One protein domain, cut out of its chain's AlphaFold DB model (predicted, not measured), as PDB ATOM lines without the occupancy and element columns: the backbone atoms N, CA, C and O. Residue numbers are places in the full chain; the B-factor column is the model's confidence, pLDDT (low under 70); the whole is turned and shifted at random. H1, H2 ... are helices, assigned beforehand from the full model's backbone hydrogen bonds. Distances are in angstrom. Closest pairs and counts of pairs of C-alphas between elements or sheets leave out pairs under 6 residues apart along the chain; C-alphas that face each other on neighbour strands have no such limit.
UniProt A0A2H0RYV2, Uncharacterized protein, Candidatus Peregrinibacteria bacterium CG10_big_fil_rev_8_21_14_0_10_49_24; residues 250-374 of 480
ATOM      1  N   ARG A 250     191.476 170.343 281.480       76.62
ATOM      2  CA  ARG A 250     191.688 171.787 281.455       76.62
ATOM      3  C   ARG A 250     192.666 172.178 280.352       76.62
ATOM      4  O   ARG A 250     192.377 173.102 279.602       76.62
ATOM      5  N   GLN A 251     193.740 171.408 280.169       79.12
ATOM      6  CA  GLN A 251     194.674 171.612 279.054       79.12
ATOM      7  C   GLN A 251     193.955 171.581 277.698       79.12
ATOM      8  O   GLN A 251     194.138 172.491 276.899       79.12
ATOM      9  N   LYS A 252     193.053 170.614 277.470       76.94
ATOM     10  CA  LYS A 252     192.239 170.566 276.241       76.94
ATOM     11  C   LYS A 252     191.353 171.804 276.069       76.94
ATOM     12  O   LYS A 252     191.241 172.328 274.966       76.94
ATOM     13  N   VAL A 253     190.703 172.273 277.138       80.50
ATOM     14  CA  VAL A 253     189.882 173.497 277.078       80.50
ATOM     15  C   VAL A 253     190.744 174.715 276.744       80.50
ATOM     16  O   VAL A 253     190.335 175.534 275.926       80.50
ATOM     17  N   ASP A 254     191.937 174.820 277.329       84.69
ATOM     18  CA  ASP A 254     192.864 175.919 277.063       84.69
ATOM     19  C   ASP A 254     193.428 175.856 275.628       84.69
ATOM     20  O   ASP A 254     193.529 176.893 274.975       84.69
ATOM     21  N   GLU A 255     193.702 174.663 275.086       85.00
ATOM     22  CA  GLU A 255     194.064 174.462 273.672       85.00
ATOM     23  C   GLU A 255     192.946 174.915 272.726       85.00
ATOM     24  O   GLU A 255     193.195 175.627 271.755       85.00
ATOM     25  N   ILE A 256     191.699 174.532 273.012       83.94
ATOM     26  CA  ILE A 256     190.540 174.921 272.197       83.94
ATOM     27  C   ILE A 256     190.300 176.425 272.281       83.94
ATOM     28  O   ILE A 256     190.006 177.053 271.268       83.94
ATOM     29  N   LYS A 257     190.484 177.019 273.461       88.38
ATOM     30  CA  LYS A 257     190.410 178.467 273.640       88.38
ATOM     31  C   LYS A 257     191.498 179.194 272.847       88.38
ATOM     32  O   LYS A 257     191.196 180.185 272.195       88.38
ATOM     33  N   ALA A 258     192.731 178.691 272.860       88.56
ATOM     34  CA  ALA A 258     193.814 179.258 272.059       88.56
ATOM     35  C   ALA A 258     193.502 179.187 270.554       88.56
ATOM     36  O   ALA A 258     193.722 180.164 269.841       88.56
ATOM     37  N   LYS A 259     192.919 178.074 270.087       87.00
ATOM     38  CA  LYS A 259     192.456 177.926 268.698       87.00
ATOM     39  C   LYS A 259     191.291 178.855 268.361       87.00
ATOM     40  O   LYS A 259     191.265 179.395 267.262       87.00
ATOM     41  N   ASP A 260     190.345 179.063 269.279       91.19
ATOM     42  CA  ASP A 260     189.262 180.043 269.101       91.19
ATOM     43  C   ASP A 260     189.840 181.449 268.896       91.19
ATOM     44  O   ASP A 260     189.533 182.119 267.906       91.19
ATOM     45  N   ASP A 261     190.743 181.865 269.784       89.88
ATOM     46  CA  ASP A 261     191.403 183.170 269.709       89.88
ATOM     47  C   ASP A 261     192.201 183.334 268.399       89.88
ATOM     48  O   ASP A 261     192.137 184.388 267.754       89.88
ATOM     49  N   GLU A 262     192.912 182.288 267.969       89.69
ATOM     50  CA  GLU A 262     193.658 182.266 266.708       89.69
ATOM     51  C   GLU A 262     192.735 182.371 265.489       89.69
ATOM     52  O   GLU A 262     192.935 183.241 264.639       89.69
ATOM     53  N   ILE A 263     191.685 181.548 265.417       90.88
ATOM     54  CA  ILE A 263     190.727 181.559 264.306       90.88
ATOM     55  C   ILE A 263     190.053 182.923 264.209       90.88
ATOM     56  O   ILE A 263     190.004 183.499 263.127       90.88
ATOM     57  N   ARG A 264     189.585 183.495 265.324       90.50
ATOM     58  CA  ARG A 264     188.985 184.840 265.335       90.50
ATOM     59  C   ARG A 264     189.922 185.886 264.754       90.50
ATOM     60  O   ARG A 264     189.487 186.721 263.959       90.50
ATOM     61  N   LYS A 265     191.196 185.843 265.144       88.94
ATOM     62  CA  LYS A 265     192.213 186.763 264.643       88.94
ATOM     63  C   LYS A 265     192.417 186.588 263.138       88.94
ATOM     64  O   LYS A 265     192.302 187.572 262.413       88.94
ATOM     65  N   LEU A 266     192.631 185.358 262.672       89.12
ATOM     66  CA  LEU A 266     192.853 185.071 261.254       89.12
ATOM     67  C   LEU A 266     191.646 185.459 260.392       89.12
ATOM     68  O   LEU A 266     191.815 186.090 259.355       89.12
ATOM     69  N   LEU A 267     190.418 185.169 260.833       89.75
ATOM     70  CA  LEU A 267     189.209 185.582 260.109       89.75
ATOM     71  C   LEU A 267     189.138 187.109 259.971       89.75
ATOM     72  O   LEU A 267     188.880 187.628 258.885       89.75
ATOM     73  N   MET A 268     189.416 187.842 261.052       85.62
ATOM     74  CA  MET A 268     189.411 189.307 261.038       85.62
ATOM     75  C   MET A 268     190.580 189.922 260.249       85.62
ATOM     76  O   MET A 268     190.481 191.081 259.839       85.62
ATOM     77  N   GLU A 269     191.669 189.184 260.031       85.94
ATOM     78  CA  GLU A 269     192.797 189.591 259.183       85.94
ATOM     79  C   GLU A 269     192.527 189.322 257.695       85.94
ATOM     80  O   GLU A 269     192.798 190.193 256.870       85.94
ATOM     81  N   GLU A 270     191.940 188.171 257.352       87.75
ATOM     82  CA  GLU A 270     191.731 187.739 255.962       87.75
ATOM     83  C   GLU A 270     190.619 188.500 255.234       87.75
ATOM     84  O   GLU A 270     190.821 188.983 254.121       87.75
ATOM     85  N   ASN A 271     189.431 188.615 255.837       86.12
ATOM     86  CA  ASN A 271     188.331 189.381 255.242       86.12
ATOM     87  C   ASN A 271     187.522 190.133 256.305       86.12
ATOM     88  O   ASN A 271     186.386 189.769 256.630       86.12
ATOM     89  N   PRO A 272     188.090 191.209 256.857       79.69
ATOM     90  CA  PRO A 272     187.445 191.959 257.921       79.69
ATOM     91  C   PRO A 272     186.065 192.515 257.557       79.69
ATOM     92  O   PRO A 272     185.209 192.620 258.435       79.69
ATOM     93  N   ASP A 273     185.828 192.876 256.296       82.25
ATOM     94  CA  ASP A 273     184.558 193.470 255.861       82.25
ATOM     95  C   ASP A 273     183.433 192.429 255.840       82.25
ATOM     96  O   ASP A 273     182.294 192.726 256.212       82.25
ATOM     97  N   HIS A 274     183.749 191.186 255.462       86.06
ATOM     98  CA  HIS A 274     182.819 190.065 255.568       86.06
ATOM     99  C   HIS A 274     182.606 189.661 257.031       86.06
ATOM    100  O   HIS A 274     181.473 189.635 257.518       86.06
ATOM    101  N   PHE A 275     183.690 189.380 257.757       85.31
ATOM    102  CA  PHE A 275     183.618 188.796 259.097       85.31
ATOM    103  C   PHE A 275     183.137 189.775 260.177       85.31
ATOM    104  O   PHE A 275     182.632 189.335 261.206       85.31
ATOM    105  N   SER A 276     183.158 191.088 259.923       79.50
ATOM    106  CA  SER A 276     182.504 192.082 260.793       79.50
ATOM    107  C   SER A 276     180.971 192.114 260.688       79.50
ATOM    108  O   SER A 276     180.295 192.654 261.563       79.50
ATOM    109  N   ARG A 277     180.388 191.522 259.636       81.31
ATOM    110  CA  ARG A 277     178.922 191.407 259.470       81.31
ATOM    111  C   ARG A 277     178.367 190.158 260.153       81.31
ATOM    112  O   ARG A 277     177.202 190.130 260.568       81.31
ATOM    113  N   VAL A 278     179.206 189.136 260.279       84.00
ATOM    114  CA  VAL A 278     178.859 187.809 260.784       84.00
ATOM    115  C   VAL A 278     178.999 187.757 262.307       84.00
ATOM    116  O   VAL A 278     179.855 188.406 262.898       84.00
ATOM    117  N   ASN A 279     178.147 186.972 262.966       82.31
ATOM    118  CA  ASN A 279     178.267 186.716 264.396       82.31
ATOM    119  C   ASN A 279     179.250 185.561 264.659       82.31
ATOM    120  O   ASN A 279     178.841 184.410 264.812       82.31
ATOM    121  N   ILE A 280     180.551 185.870 264.678       85.75
ATOM    122  CA  ILE A 280     181.614 184.864 264.851       85.75
ATOM    123  C   ILE A 280     181.428 184.092 266.162       85.75
ATOM    124  O   ILE A 280     181.544 182.872 266.165       85.75
ATOM    125  N   THR A 281     181.064 184.764 267.257       83.69
ATOM    126  CA  THR A 281     180.858 184.111 268.560       83.69
ATOM    127  C   THR A 281     179.791 183.020 268.496       83.69
ATOM    128  O   THR A 281     180.018 181.919 268.994       83.69
ATOM    129  N   GLN A 282     178.675 183.268 267.808       80.12
ATOM    130  CA  GLN A 282     177.640 182.256 267.608       80.12
ATOM    131  C   GLN A 282     178.123 181.082 266.738       80.12
ATOM    132  O   GLN A 282     177.780 179.932 267.018       80.12
ATOM    133  N   LEU A 283     178.928 181.346 265.703       84.00
ATOM    134  CA  LEU A 283     179.501 180.296 264.852       84.00
ATOM    135  C   LEU A 283     180.491 179.410 265.620       84.00
ATOM    136  O   LEU A 283     180.445 178.187 265.487       84.00
ATOM    137  N   ILE A 284     181.340 180.010 266.456       83.44
ATOM    138  CA  ILE A 284     182.263 179.291 267.342       83.44
ATOM    139  C   ILE A 284     181.483 178.447 268.350       83.44
ATOM    140  O   ILE A 284     181.793 177.272 268.530       83.44
ATOM    141  N   LEU A 285     180.431 178.998 268.963       76.06
ATOM    142  CA  LEU A 285     179.595 178.265 269.915       76.06
ATOM    143  C   LEU A 285     178.949 177.026 269.270       76.06
ATOM    144  O   LEU A 285     178.889 175.965 269.888       76.06
ATOM    145  N   GLN A 286     178.525 177.123 268.007       71.00
ATOM    146  CA  GLN A 286     178.019 175.978 267.243       71.00
ATOM    147  C   GLN A 286     179.116 174.954 266.915       71.00
ATOM    148  O   GLN A 286     178.866 173.751 267.021       71.00
ATOM    149  N   ALA A 287     180.327 175.409 266.573       76.12
ATOM    150  CA  ALA A 287     181.473 174.536 266.318       76.12
ATOM    151  C   ALA A 287     181.868 173.743 267.573       76.12
ATOM    152  O   ALA A 287     181.927 172.513 267.533       76.12
ATOM    153  N   VAL A 288     182.013 174.425 268.712       72.69
ATOM    154  CA  VAL A 288     182.294 173.822 270.026       72.69
ATOM    155  C   VAL A 288     181.215 172.812 270.427       72.69
ATOM    156  O   VAL A 288     181.528 171.764 270.992       72.69
ATOM    157  N   ALA A 289     179.950 173.087 270.100       65.81
ATOM    158  CA  ALA A 289     178.825 172.188 270.360       65.81
ATOM    159  C   ALA A 289     178.764 170.956 269.429       65.81
ATOM    160  O   ALA A 289     177.857 170.135 269.573       65.81
ATOM    161  N   GLY A 290     179.701 170.808 268.485       66.00
ATOM    162  CA  GLY A 290     179.794 169.647 267.594       66.00
ATOM    163  C   GLY A 290     179.422 169.911 266.135       66.00
ATOM    164  O   GLY A 290     179.410 168.977 265.335       66.00
ATOM    165  N   ASN A 291     179.105 171.153 265.759       73.75
ATOM    166  CA  ASN A 291     178.694 171.500 264.402       73.75
ATOM    167  C   ASN A 291     179.534 172.647 263.822       73.75
ATOM    168  O   ASN A 291     179.128 173.806 263.852       73.75
ATOM    169  N   ALA A 292     180.683 172.314 263.230       82.06
ATOM    170  CA  ALA A 292     181.560 173.287 262.570       82.06
ATOM    171  C   ALA A 292     181.051 173.767 261.198       82.06
ATOM    172  O   ALA A 292     181.599 174.715 260.636       82.06
ATOM    173  N   LYS A 293     180.007 173.145 260.629       82.81
ATOM    174  CA  LYS A 293     179.531 173.459 259.270       82.81
ATOM    175  C   LYS A 293     179.200 174.951 259.072       82.81
ATOM    176  O   LYS A 293     179.691 175.506 258.095       82.81
ATOM    177  N   PRO A 294     178.459 175.629 259.968       83.38
ATOM    178  CA  PRO A 294     178.129 177.046 259.800       83.38
ATOM    179  C   PRO A 294     179.369 177.947 259.773       83.38
ATOM    180  O   PRO A 294     179.431 178.885 258.979       83.38
ATOM    181  N   LEU A 295     180.384 177.633 260.585       87.44
ATOM    182  CA  LEU A 295     181.664 178.338 260.573       87.44
ATOM    183  C   LEU A 295     182.417 178.106 259.257       87.44
ATOM    184  O   LEU A 295     182.900 179.056 258.646       87.44
ATOM    185  N   LYS A 296     182.453 176.863 258.768       89.62
ATOM    186  CA  LYS A 296     183.090 176.508 257.488       89.62
ATOM    187  C   LYS A 296     182.390 177.136 256.287       89.62
ATOM    188  O   LYS A 296     183.058 177.575 255.357       89.62
ATOM    189  N   ASP A 297     181.064 177.211 256.300       90.81
ATOM    190  CA  ASP A 297     180.287 177.855 255.238       90.81
ATOM    191  C   ASP A 297     180.531 179.377 255.222       90.81
ATOM    192  O   ASP A 297     180.700 179.966 254.150       90.81
ATOM    193  N   ALA A 298     180.664 180.010 256.396       90.56
ATOM    194  CA  ALA A 298     181.092 181.406 256.499       90.56
ATOM    195  C   ALA A 298     182.525 181.605 255.971       90.56
ATOM    196  O   ALA A 298     182.761 182.510 255.173       90.56
ATOM    197  N   ILE A 299     183.464 180.718 256.325       91.75
ATOM    198  CA  ILE A 299     184.845 180.736 255.811       91.75
ATOM    199  C   ILE A 299     184.869 180.610 254.285       91.75
ATOM    200  O   ILE A 299     185.539 181.389 253.616       91.75
ATOM    201  N   ARG A 300     184.097 179.679 253.715       92.44
ATOM    202  CA  ARG A 300     183.996 179.488 252.260       92.44
ATOM    203  C   ARG A 300     183.453 180.705 251.524       92.44
ATOM    204  O   ARG A 300     183.835 180.931 250.382       92.44
ATOM    205  N   THR A 301     182.562 181.450 252.167       91.50
ATOM    206  CA  THR A 301     181.957 182.656 251.593       91.50
ATOM    207  C   THR A 301     182.887 183.863 251.725       91.50
ATOM    208  O   THR A 301     182.948 184.693 250.823       91.50
ATOM    209  N   GLY A 302     183.600 183.973 252.849       87.69
ATOM    210  CA  GLY A 302     184.442 185.122 253.177       87.69
ATOM    211  C   GLY A 302     185.881 185.046 252.665       87.69
ATOM    212  O   GLY A 302     186.488 186.089 252.446       87.69
ATOM    213  N   VAL A 303     186.441 183.850 252.461       90.62
ATOM    214  CA  VAL A 303     187.853 183.660 252.089       90.62
ATOM    215  C   VAL A 303     187.953 183.191 250.641       90.62
ATOM    216  O   VAL A 303     187.525 182.088 250.296       90.62
ATOM    217  N   THR A 304     188.527 184.040 249.787       88.56
ATOM    218  CA  THR A 304     188.677 183.771 248.349       88.56
ATOM    219  C   THR A 304     189.867 182.869 248.031       88.56
ATOM    220  O   THR A 304     189.819 182.130 247.053       88.56
ATOM    221  N   ASP A 305     190.927 182.930 248.841       90.69
ATOM    222  CA  ASP A 305     192.115 182.084 248.700       90.69
ATOM    223  C   ASP A 305     191.804 180.651 249.156       90.69
ATOM    224  O   ASP A 305     191.481 180.404 250.319       90.69
ATOM    225  N   GLU A 306     191.902 179.704 248.226       87.38
ATOM    226  CA  GLU A 306     191.589 178.295 248.453       87.38
ATOM    227  C   GLU A 306     192.507 177.638 249.492       87.38
ATOM    228  O   GLU A 306     192.011 176.925 250.364       87.38
ATOM    229  N   ALA A 307     193.810 177.937 249.477       84.69
ATOM    230  CA  ALA A 307     194.756 177.343 250.417       84.69
ATOM    231  C   ALA A 307     194.479 177.816 251.851       84.69
ATOM    232  O   ALA A 307     194.455 177.020 252.792       84.69
ATOM    233  N   LYS A 308     194.200 179.112 252.023       88.00
ATOM    234  CA  LYS A 308     193.847 179.675 253.334       88.00
ATOM    235  C   LYS A 308     192.486 179.201 253.818       88.00
ATOM    236  O   LYS A 308     192.313 178.919 255.003       88.00
ATOM    237  N   ARG A 309     191.519 179.088 252.908       87.44
ATOM    238  CA  ARG A 309     190.186 178.558 253.195       87.44
ATOM    239  C   ARG A 309     190.260 177.130 253.725       87.44
ATOM    240  O   ARG A 309     189.538 176.820 254.673       87.44
ATOM    241  N   ASP A 310     191.119 176.291 253.157       80.25
ATOM    242  CA  ASP A 310     191.307 174.913 253.613       80.25
ATOM    243  C   ASP A 310     191.951 174.860 255.003       80.25
ATOM    244  O   ASP A 310     191.444 174.156 255.878       80.25
ATOM    245  N   VAL A 311     192.984 175.673 255.254       85.56
ATOM    246  CA  VAL A 311     193.621 175.790 256.579       85.56
ATOM    247  C   VAL A 311     192.622 176.263 257.640       85.56
ATOM    248  O   VAL A 311     192.490 175.635 258.689       85.56
ATOM    249  N   LEU A 312     191.857 177.321 257.361       86.31
ATOM    250  CA  LEU A 312     190.843 177.841 258.283       86.31
ATOM    251  C   LEU A 312     189.684 176.860 258.489       86.31
ATOM    252  O   LEU A 312     189.151 176.744 259.591       86.31
ATOM    253  N   SER A 313     189.302 176.125 257.443       85.81
ATOM    254  CA  SER A 313     188.277 175.084 257.533       85.81
ATOM    255  C   SER A 313     188.732 173.907 258.396       85.81
ATOM    256  O   SER A 313     187.915 173.354 259.130       85.81
ATOM    257  N   ALA A 314     190.015 173.543 258.329       81.69
ATOM    258  CA  ALA A 314     190.617 172.536 259.194       81.69
ATOM    259  C   ALA A 314     190.685 173.025 260.647       81.69
ATOM    260  O   ALA A 314     190.278 172.304 261.554       81.69
ATOM    261  N   ALA A 315     191.091 174.278 260.871       84.38
ATOM    262  CA  ALA A 315     191.089 174.889 262.197       84.38
ATOM    263  C   ALA A 315     189.670 174.928 262.807       84.38
ATOM    264  O   ALA A 315     189.482 174.619 263.983       84.38
ATOM    265  N   ALA A 316     188.641 175.209 261.999       84.44
ATOM    266  CA  ALA A 316     187.241 175.138 262.423       84.44
ATOM    267  C   ALA A 316     186.802 173.718 262.832       84.44
ATOM    268  O   ALA A 316     186.008 173.575 263.763       84.44
ATOM    269  N   ASP A 317     187.312 172.672 262.172       81.44
ATOM    270  CA  ASP A 317     187.079 171.284 262.591       81.44
ATOM    271  C   ASP A 317     187.800 170.969 263.914       81.44
ATOM    272  O   ASP A 317     187.291 170.197 264.722       81.44
ATOM    273  N   GLU A 318     188.950 171.590 264.176       82.69
ATOM    274  CA  GLU A 318     189.704 171.405 265.418       82.69
ATOM    275  C   GLU A 318     189.069 172.065 266.651       82.69
ATOM    276  O   GLU A 318     189.362 171.634 267.769       82.69
ATOM    277  N   LEU A 319     188.198 173.064 266.466       80.56
ATOM    278  CA  LEU A 319     187.378 173.643 267.542       80.56
ATOM    279  C   LEU A 319     186.321 172.681 268.070       80.56
ATOM    280  O   LEU A 319     185.820 172.850 269.186       80.56
ATOM    281  N   VAL A 320     185.951 171.685 267.266       78.38
ATOM    282  CA  VAL A 320     185.058 170.635 267.725       78.38
ATOM    283  C   VAL A 320     185.793 169.885 268.831       78.38
ATOM    284  O   VAL A 320     186.816 169.248 268.593       78.38
ATOM    285  N   ILE A 321     185.251 169.927 270.053       63.75
ATOM    286  CA  ILE A 321     185.830 169.289 271.256       63.75
ATOM    287  C   ILE A 321     185.774 167.738 271.181       63.75
ATOM    288  O   ILE A 321     185.979 167.019 272.155       63.75
ATOM    289  N   GLU A 322     185.570 167.191 269.986       60.56
ATOM    290  CA  GLU A 322     185.959 165.837 269.602       60.56
ATOM    291  C   GLU A 322     187.418 165.863 269.068       60.56
ATOM    292  O   GLU A 322     187.642 165.825 267.863       60.56
ATOM    293  N   GLN A 323     188.451 165.951 269.919       43.31
ATOM    294  CA  GLN A 323     189.866 165.948 269.462       43.31
ATOM    295  C   GLN A 323     190.513 164.525 269.460       43.31
ATOM    296  O   GLN A 323     190.117 163.677 270.263       43.31
ATOM    297  N   PRO A 324     191.503 164.225 268.573       44.00
ATOM    298  CA  PRO A 324     191.409 163.155 267.554       44.00
ATOM    299  C   PRO A 324     192.567 162.113 267.584       44.00
ATOM    300  O   PRO A 324     193.321 162.016 268.546       44.00
ATOM    301  N   SER A 325     192.782 161.356 266.489       27.27
ATOM    302  CA  SER A 325     194.159 161.215 265.974       27.27
ATOM    303  C   SER A 325     194.263 161.837 264.583       27.27
ATOM    304  O   SER A 325     193.546 161.443 263.664       27.27
ATOM    305  N   SER A 326     195.178 162.794 264.494       31.05
ATOM    306  CA  SER A 326     195.659 163.579 263.361       31.05
ATOM    307  C   SER A 326     195.964 162.765 262.100       31.05
ATOM    308  O   SER A 326     196.913 161.983 262.083       31.05
ATOM    309  N   THR A 327     195.187 162.957 261.034       29.28
ATOM    310  CA  THR A 327     195.637 163.003 259.625       29.28
ATOM    311  C   THR A 327     194.429 163.226 258.713       29.28
ATOM    312  O   THR A 327     193.350 162.673 258.923       29.28
ATOM    313  N   TYR A 328     194.627 164.045 257.680       36.72
ATOM    314  CA  TYR A 328     193.628 164.555 256.731       36.72
ATOM    315  C   TYR A 328     192.979 163.477 255.821       36.72
ATOM    316  O   TYR A 328     192.225 163.794 254.909       36.72
ATOM    317  N   THR A 329     193.237 162.186 256.061       35.28
ATOM    318  CA  THR A 329     192.781 161.044 255.240       35.28
ATOM    319  C   THR A 329     191.619 160.243 255.862       35.28
ATOM    320  O   THR A 329     191.210 159.214 255.330       35.28
ATOM    321  N   GLY A 330     191.062 160.690 256.995       39.16
ATOM    322  CA  GLY A 330     190.390 159.807 257.957       39.16
ATOM    323  C   GLY A 330     188.857 159.794 258.059       39.16
ATOM    324  O   GLY A 330     188.380 159.253 259.049       39.16
ATOM    325  N   SER A 331     188.046 160.343 257.142       46.53
ATOM    326  CA  SER A 331     186.578 160.376 257.374       46.53
ATOM    327  C   SER A 331     185.939 158.972 257.404       46.53
ATOM    328  O   SER A 331     185.191 158.648 258.325       46.53
ATOM    329  N   THR A 332     186.314 158.083 256.482       46.53
ATOM    330  CA  THR A 332     185.850 156.681 256.443       46.53
ATOM    331  C   THR A 332     186.505 155.818 257.527       46.53
ATOM    332  O   THR A 332     185.839 154.988 258.153       46.53
ATOM    333  N   TYR A 333     187.784 156.062 257.831       45.75
ATOM    334  CA  TYR A 333     188.510 155.392 258.918       45.75
ATOM    335  C   TYR A 333     188.002 155.786 260.318       45.75
ATOM    336  O   TYR A 333     188.040 154.958 261.229       45.75
ATOM    337  N   ARG A 334     187.470 157.006 260.490       48.66
ATOM    338  CA  ARG A 334     186.836 157.494 261.727       48.66
ATOM    339  C   ARG A 334     185.586 156.687 262.062       48.66
ATOM    340  O   ARG A 334     185.515 156.111 263.144       48.66
ATOM    341  N   PHE A 335     184.665 156.544 261.105       53.56
ATOM    342  CA  PHE A 335     183.471 155.709 261.283       53.56
ATOM    343  C   PHE A 335     183.836 154.259 261.607       53.56
ATOM    344  O   PHE A 335     183.250 153.674 262.516       53.56
ATOM    345  N   ALA A 336     184.834 153.688 260.925       54.56
ATOM    346  CA  ALA A 336     185.272 152.318 261.176       54.56
ATOM    347  C   ALA A 336     185.894 152.140 262.575       54.56
ATOM    348  O   ALA A 336     185.549 151.198 263.290       54.56
ATOM    349  N   ARG A 337     186.774 153.052 263.011       58.84
ATOM    350  CA  ARG A 337     187.444 152.978 264.322       58.84
ATOM    351  C   ARG A 337     186.480 153.213 265.480       58.84
ATOM    352  O   ARG A 337     186.544 152.475 266.465       58.84
ATOM    353  N   ASP A 338     185.575 154.179 265.356       59.78
ATOM    354  CA  ASP A 338     184.547 154.444 266.365       59.78
ATOM    355  C   ASP A 338     183.553 153.292 266.450       59.78
ATOM    356  O   ASP A 338     183.186 152.873 267.546       59.78
ATOM    357  N   PHE A 339     183.184 152.698 265.316       58.78
ATOM    358  CA  PHE A 339     182.347 151.505 265.289       58.78
ATOM    359  C   PHE A 339     183.028 150.307 265.967       58.78
ATOM    360  O   PHE A 339     182.399 149.607 266.764       58.78
ATOM    361  N   ILE A 340     184.325 150.097 265.715       61.09
ATOM    362  CA  ILE A 340     185.115 149.033 266.353       61.09
ATOM    363  C   ILE A 340     185.265 149.282 267.861       61.09
ATOM    364  O   ILE A 340     185.069 148.353 268.645       61.09
ATOM    365  N   ARG A 341     185.569 150.513 268.294       62.09
ATOM    366  CA  ARG A 341     185.667 150.871 269.723       62.09
ATOM    367  C   ARG A 341     184.328 150.733 270.434       62.09
ATOM    368  O   ARG A 341     184.273 150.084 271.473       62.09
ATOM    369  N   LYS A 342     183.245 151.237 269.838       63.00
ATOM    370  CA  LYS A 342     181.878 151.104 270.354       63.00
ATOM    371  C   LYS A 342     181.470 149.641 270.539       63.00
ATOM    372  O   LYS A 342     180.787 149.329 271.506       63.00
ATOM    373  N   LYS A 343     181.896 148.745 269.641       64.50
ATOM    374  CA  LYS A 343     181.627 147.302 269.756       64.50
ATOM    375  C   LYS A 343     182.522 146.584 270.765       64.50
ATOM    376  O   LYS A 343     182.036 145.699 271.456       64.50
ATOM    377  N   ARG A 344     183.815 146.918 270.832       70.31
ATOM    378  CA  ARG A 344     184.781 146.211 271.695       70.31
ATOM    379  C   ARG A 344     184.783 146.701 273.140       70.31
ATOM    380  O   ARG A 344     185.056 145.908 274.030       70.31
ATOM    381  N   LYS A 345     184.517 147.991 273.364       71.75
ATOM    382  CA  LYS A 345     184.580 148.649 274.673       71.75
ATOM    383  C   LYS A 345     183.514 149.753 274.796       71.75
ATOM    384  O   LYS A 345     183.836 150.942 274.739       71.75
ATOM    385  N   PRO A 346     182.230 149.378 274.931       69.19
ATOM    386  CA  PRO A 346     181.118 150.328 274.903       69.19
ATOM    387  C   PRO A 346     181.124 151.309 276.083       69.19
ATOM    388  O   PRO A 346     180.750 152.466 275.905       69.19
ATOM    389  N   GLU A 347     181.561 150.875 277.268       68.38
ATOM    390  CA  GLU A 347     181.565 151.714 278.472       68.38
ATOM    391  C   GLU A 347     182.662 152.782 278.439       68.38
ATOM    392  O   GLU A 347     182.355 153.954 278.645       68.38
ATOM    393  N   GLU A 348     183.901 152.418 278.085       69.75
ATOM    394  CA  GLU A 348     185.002 153.381 277.895       69.75
ATOM    395  C   GLU A 348     184.643 154.419 276.818       69.75
ATOM    396  O   GLU A 348     184.862 155.616 276.995       69.75
ATOM    397  N   TYR A 349     184.026 153.979 275.715       66.19
ATOM    398  CA  TYR A 349     183.566 154.878 274.655       66.19
ATOM    399  C   TYR A 349     182.464 155.833 275.135       66.19
ATOM    400  O   TYR A 349     182.478 157.017 274.802       66.19
ATOM    401  N   LYS A 350     181.507 155.332 275.925       67.50
ATOM    402  CA  LYS A 350     180.440 156.156 276.500       67.50
ATOM    403  C   LYS A 350     181.005 157.202 277.466       67.50
ATOM    404  O   LYS A 350     180.618 158.359 277.372       67.50
ATOM    405  N   GLN A 351     181.942 156.815 278.332       64.88
ATOM    406  CA  GLN A 351     182.585 157.725 279.284       64.88
ATOM    407  C   GLN A 351     183.395 158.821 278.585       64.88
ATOM    408  O   GLN A 351     183.277 159.985 278.957       64.88
ATOM    409  N   GLU A 352     184.165 158.484 277.548       70.62
ATOM    410  CA  GLU A 352     184.909 159.479 276.764       70.62
ATOM    411  C   GLU A 352     183.961 160.449 276.045       70.62
ATOM    412  O   GLU A 352     184.184 161.658 276.052       70.62
ATOM    413  N   LYS A 353     182.853 159.949 275.484       68.62
ATOM    414  CA  LYS A 353     181.838 160.806 274.861       68.62
ATOM    415  C   LYS A 353     181.181 161.744 275.876       68.62
ATOM    416  O   LYS A 353     181.044 162.935 275.605       68.62
ATOM    417  N   ASP A 354     180.793 161.227 277.040       63.19
ATOM    418  CA  ASP A 354     180.199 162.030 278.111       63.19
ATOM    419  C   ASP A 354     181.205 163.084 278.631       63.19
ATOM    420  O   ASP A 354     180.829 164.226 278.899       63.19
ATOM    421  N   ARG A 355     182.504 162.746 278.692       64.31
ATOM    422  CA  ARG A 355     183.605 163.667 279.029       64.31
ATOM    423  C   ARG A 355     183.754 164.785 277.997       64.31
ATOM    424  O   ARG A 355     183.830 165.950 278.373       64.31
ATOM    425  N   GLN A 356     183.750 164.459 276.709       66.12
ATOM    426  CA  GLN A 356     183.827 165.447 275.626       66.12
ATOM    427  C   GLN A 356     182.610 166.378 275.617       66.12
ATOM    428  O   GLN A 356     182.763 167.593 275.503       66.12
ATOM    429  N   GLN A 357     181.407 165.835 275.833       64.19
ATOM    430  CA  GLN A 357     180.192 166.638 275.988       64.19
ATOM    431  C   GLN A 357     180.270 167.577 277.197       64.19
ATOM    432  O   GLN A 357     179.853 168.730 277.099       64.19
ATOM    433  N   ALA A 358     180.833 167.120 278.318       62.78
ATOM    434  CA  ALA A 358     181.045 167.957 279.495       62.78
ATOM    435  C   ALA A 358     182.035 169.106 279.225       62.78
ATOM    436  O   ALA A 358     181.790 170.231 279.662       62.78
ATOM    437  N   LEU A 359     183.110 168.863 278.465       68.38
ATOM    438  CA  LEU A 359     184.078 169.897 278.071       68.38
ATOM    439  C   LEU A 359     183.465 170.923 277.107       68.38
ATOM    440  O   LEU A 359     183.569 172.127 277.351       68.38
ATOM    441  N   ALA A 360     182.755 170.452 276.075       64.50
ATOM    442  CA  ALA A 360     181.957 171.279 275.164       64.50
ATOM    443  C   ALA A 360     180.978 172.170 275.920       64.50
ATOM    444  O   ALA A 360     180.944 173.385 275.716       64.50
ATOM    445  N   PHE A 361     180.227 171.584 276.848       65.00
ATOM    446  CA  PHE A 361     179.286 172.317 277.678       65.00
ATOM    447  C   PHE A 361     179.983 173.338 278.581       65.00
ATOM    448  O   PHE A 361     179.517 174.470 278.721       65.00
ATOM    449  N   PHE A 362     181.107 172.978 279.197       70.44
ATOM    450  CA  PHE A 362     181.841 173.881 280.074       70.44
ATOM    451  C   PHE A 362     182.368 175.114 279.336       70.44
ATOM    452  O   PHE A 362     182.144 176.236 279.809       70.44
ATOM    453  N   TYR A 363     183.020 174.912 278.187       70.25
ATOM    454  CA  TYR A 363     183.561 176.004 277.383       70.25
ATOM    455  C   TYR A 363     182.445 176.847 276.755       70.25
ATOM    456  O   TYR A 363     182.471 178.070 276.873       70.25
ATOM    457  N   SER A 364     181.380 176.219 276.241       66.88
ATOM    458  CA  SER A 364     180.187 176.945 275.771       66.88
ATOM    459  C   SER A 364     179.606 177.839 276.868       66.88
ATOM    460  O   SER A 364     179.276 178.993 276.621       66.88
ATOM    461  N   ASN A 365     179.548 177.359 278.111       67.19
ATOM    462  CA  ASN A 365     179.111 178.186 279.234       67.19
ATOM    463  C   ASN A 365     180.091 179.319 279.582       67.19
ATOM    464  O   ASN A 365     179.630 180.347 280.054       67.19
ATOM    465  N   GLN A 366     181.408 179.185 279.352       73.19
ATOM    466  CA  GLN A 366     182.331 180.330 279.497       73.19
ATOM    467  C   GLN A 366     181.970 181.452 278.522       73.19
ATOM    468  O   GLN A 366     181.942 182.624 278.907       73.19
ATOM    469  N   ILE A 367     181.657 181.080 277.279       66.81
ATOM    470  CA  ILE A 367     181.203 182.017 276.253       66.81
ATOM    471  C   ILE A 367     179.880 182.652 276.711       66.81
ATOM    472  O   ILE A 367     179.820 183.867 276.884       66.81
ATOM    473  N   LEU A 368     178.871 181.843 277.052       66.75
ATOM    474  CA  LEU A 368     177.549 182.323 277.488       66.75
ATOM    475  C   LEU A 368     177.582 183.174 278.773       66.75
ATOM    476  O   LEU A 368     176.787 184.100 278.930       66.75
ATOM    477  N   ASP A 369     178.458 182.874 279.732       67.12
ATOM    478  CA  ASP A 369     178.577 183.675 280.953       67.12
ATOM    479  C   ASP A 369     179.187 185.047 280.656       67.12
ATOM    480  O   ASP A 369     178.752 186.041 281.238       67.12
ATOM    481  N   THR A 370     180.123 185.122 279.707       68.38
ATOM    482  CA  THR A 370     180.629 186.398 279.179       68.38
ATOM    483  C   THR A 370     179.503 187.166 278.479       68.38
ATOM    484  O   THR A 370     179.335 188.365 278.698       68.38
ATOM    485  N   GLU A 371     178.655 186.465 277.724       66.38
ATOM    486  CA  GLU A 371     177.494 187.038 277.034       66.38
ATOM    487  C   GLU A 371     176.436 187.608 277.983       66.38
ATOM    488  O   GLU A 371     175.955 188.725 277.793       66.38
ATOM    489  N   LYS A 372     176.118 186.918 279.087       64.81
ATOM    490  CA  LYS A 372     175.210 187.459 280.118       64.81
ATOM    491  C   LYS A 372     175.685 188.816 280.628       64.81
ATOM    492  O   LYS A 372     174.861 189.696 280.894       64.81
ATOM    493  N   GLN A 373     176.999 189.009 280.747       67.69
ATOM    494  CA  GLN A 373     177.560 190.275 281.208       67.69
ATOM    495  C   GLN A 373     177.381 191.411 280.181       67.69
ATOM    496  O   GLN A 373     177.303 192.573 280.589       67.69
ATOM    497  N   LEU A 374     177.190 191.109 278.889       67.44
ATOM    498  CA  LEU A 374     176.869 192.104 277.850       67.44
ATOM    499  C   LEU A 374     175.540 192.819 278.119       67.44
ATOM    500  O   LEU A 374     175.368 193.987 277.777       67.44
TER     501      LEU A 374
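Overview. This is residues 250 to 374 of the 480 residues of an uncharacterized protein of Candidatus Peregrinibacteria bacterium CG10_big_fil_rev_8_21_14_0_10_49_24 (UniProt A0A2H0RYV2). Four helices, H1, H3, H4 and H5, gather in a cluster, and the long helix H7 runs past one side of it, packing on H3 with residues 360 to 367. Beyond the cluster H6 and H7 meet near their ends as a V, whose tip, residues 343 to 348, sticks out, while H6 itself touches no helix. Short H2 lies at the far end of H1. The printed part has 125 residues with seven named helices, H1 to H7 in order, and no named strand, and the class is all helix. It is compact, with a radius of gyration of the C-alphas of 15.8 A, and spans 50 by 38 by 21 A.

Along the chain. H1, residues 250 to 270, begins at C-alpha 250 (191.688, 171.787, 281.455) and is 30.1 A long from first to last C-alpha. H2 is residues 272 to 275, 5.1 A. H3 is residues 280 to 288, 12.2 A, and H4 is residues 293 to 302, 14.0 A. H5, residues 306 to 318, is 18.4 A and ends at C-alpha 318 (189.704, 171.405, 265.418). H6, residues 331 to 344, is 20.2 A. H7, residues 346 to 374, is 42.1 A and ends at C-alpha 374 (176.869, 192.104, 277.850).

Arrangement. H1 touches H5 with residues 256 to 263 alone, at a shallow tilt of 25 degrees, opposite ways; their closest C-alphas, of Ile 263 and Ala 315, are 7.0 A apart. H2 is close to H1 but not clearly touching, with the C-alphas of Met 268 and Phe 275 at 6.1 A. H3 and H4 form a helical hairpin and touch at a steep tilt of 39 degrees, closest at the C-alphas of Leu 283 and Leu 295, 5.2 A. H4 and H5 form another, at a shallow tilt of 23 degrees, closest at the C-alphas of Lys 296 and Ser 313, 5.4 A. H6 and H7 are close but not clearly touching, at a steep tilt of 59 degrees, opposite ways; the closest C-alphas, of Lys 342 and Tyr 349, are 6.0 A apart. H7 touches H3 with residues 360 to 367 alone, at a shallow tilt of 16 degrees, opposite ways, closest at the C-alphas of Val 288 and Ala 360, 5.7 A. H6 is apart from H5, for instance. Every O i to N i+4 pair is within hydrogen-bond range in H1, H3, H4, H5 and H7; H6 has 9 of 10, and H2 is too short for such a pair.

Size, cuts and confidence. The C-alphas farthest apart, of Asp 273 and Arg 344, are 49.8 A from each other. The printed part has no cut. The link from H5 to H6, residues 319 to 330, is long, and the other links are tight. The mean pLDDT of the printed part is 73.6; 50 residues are under 70, among them residues 321 to 343 and 353 to 361.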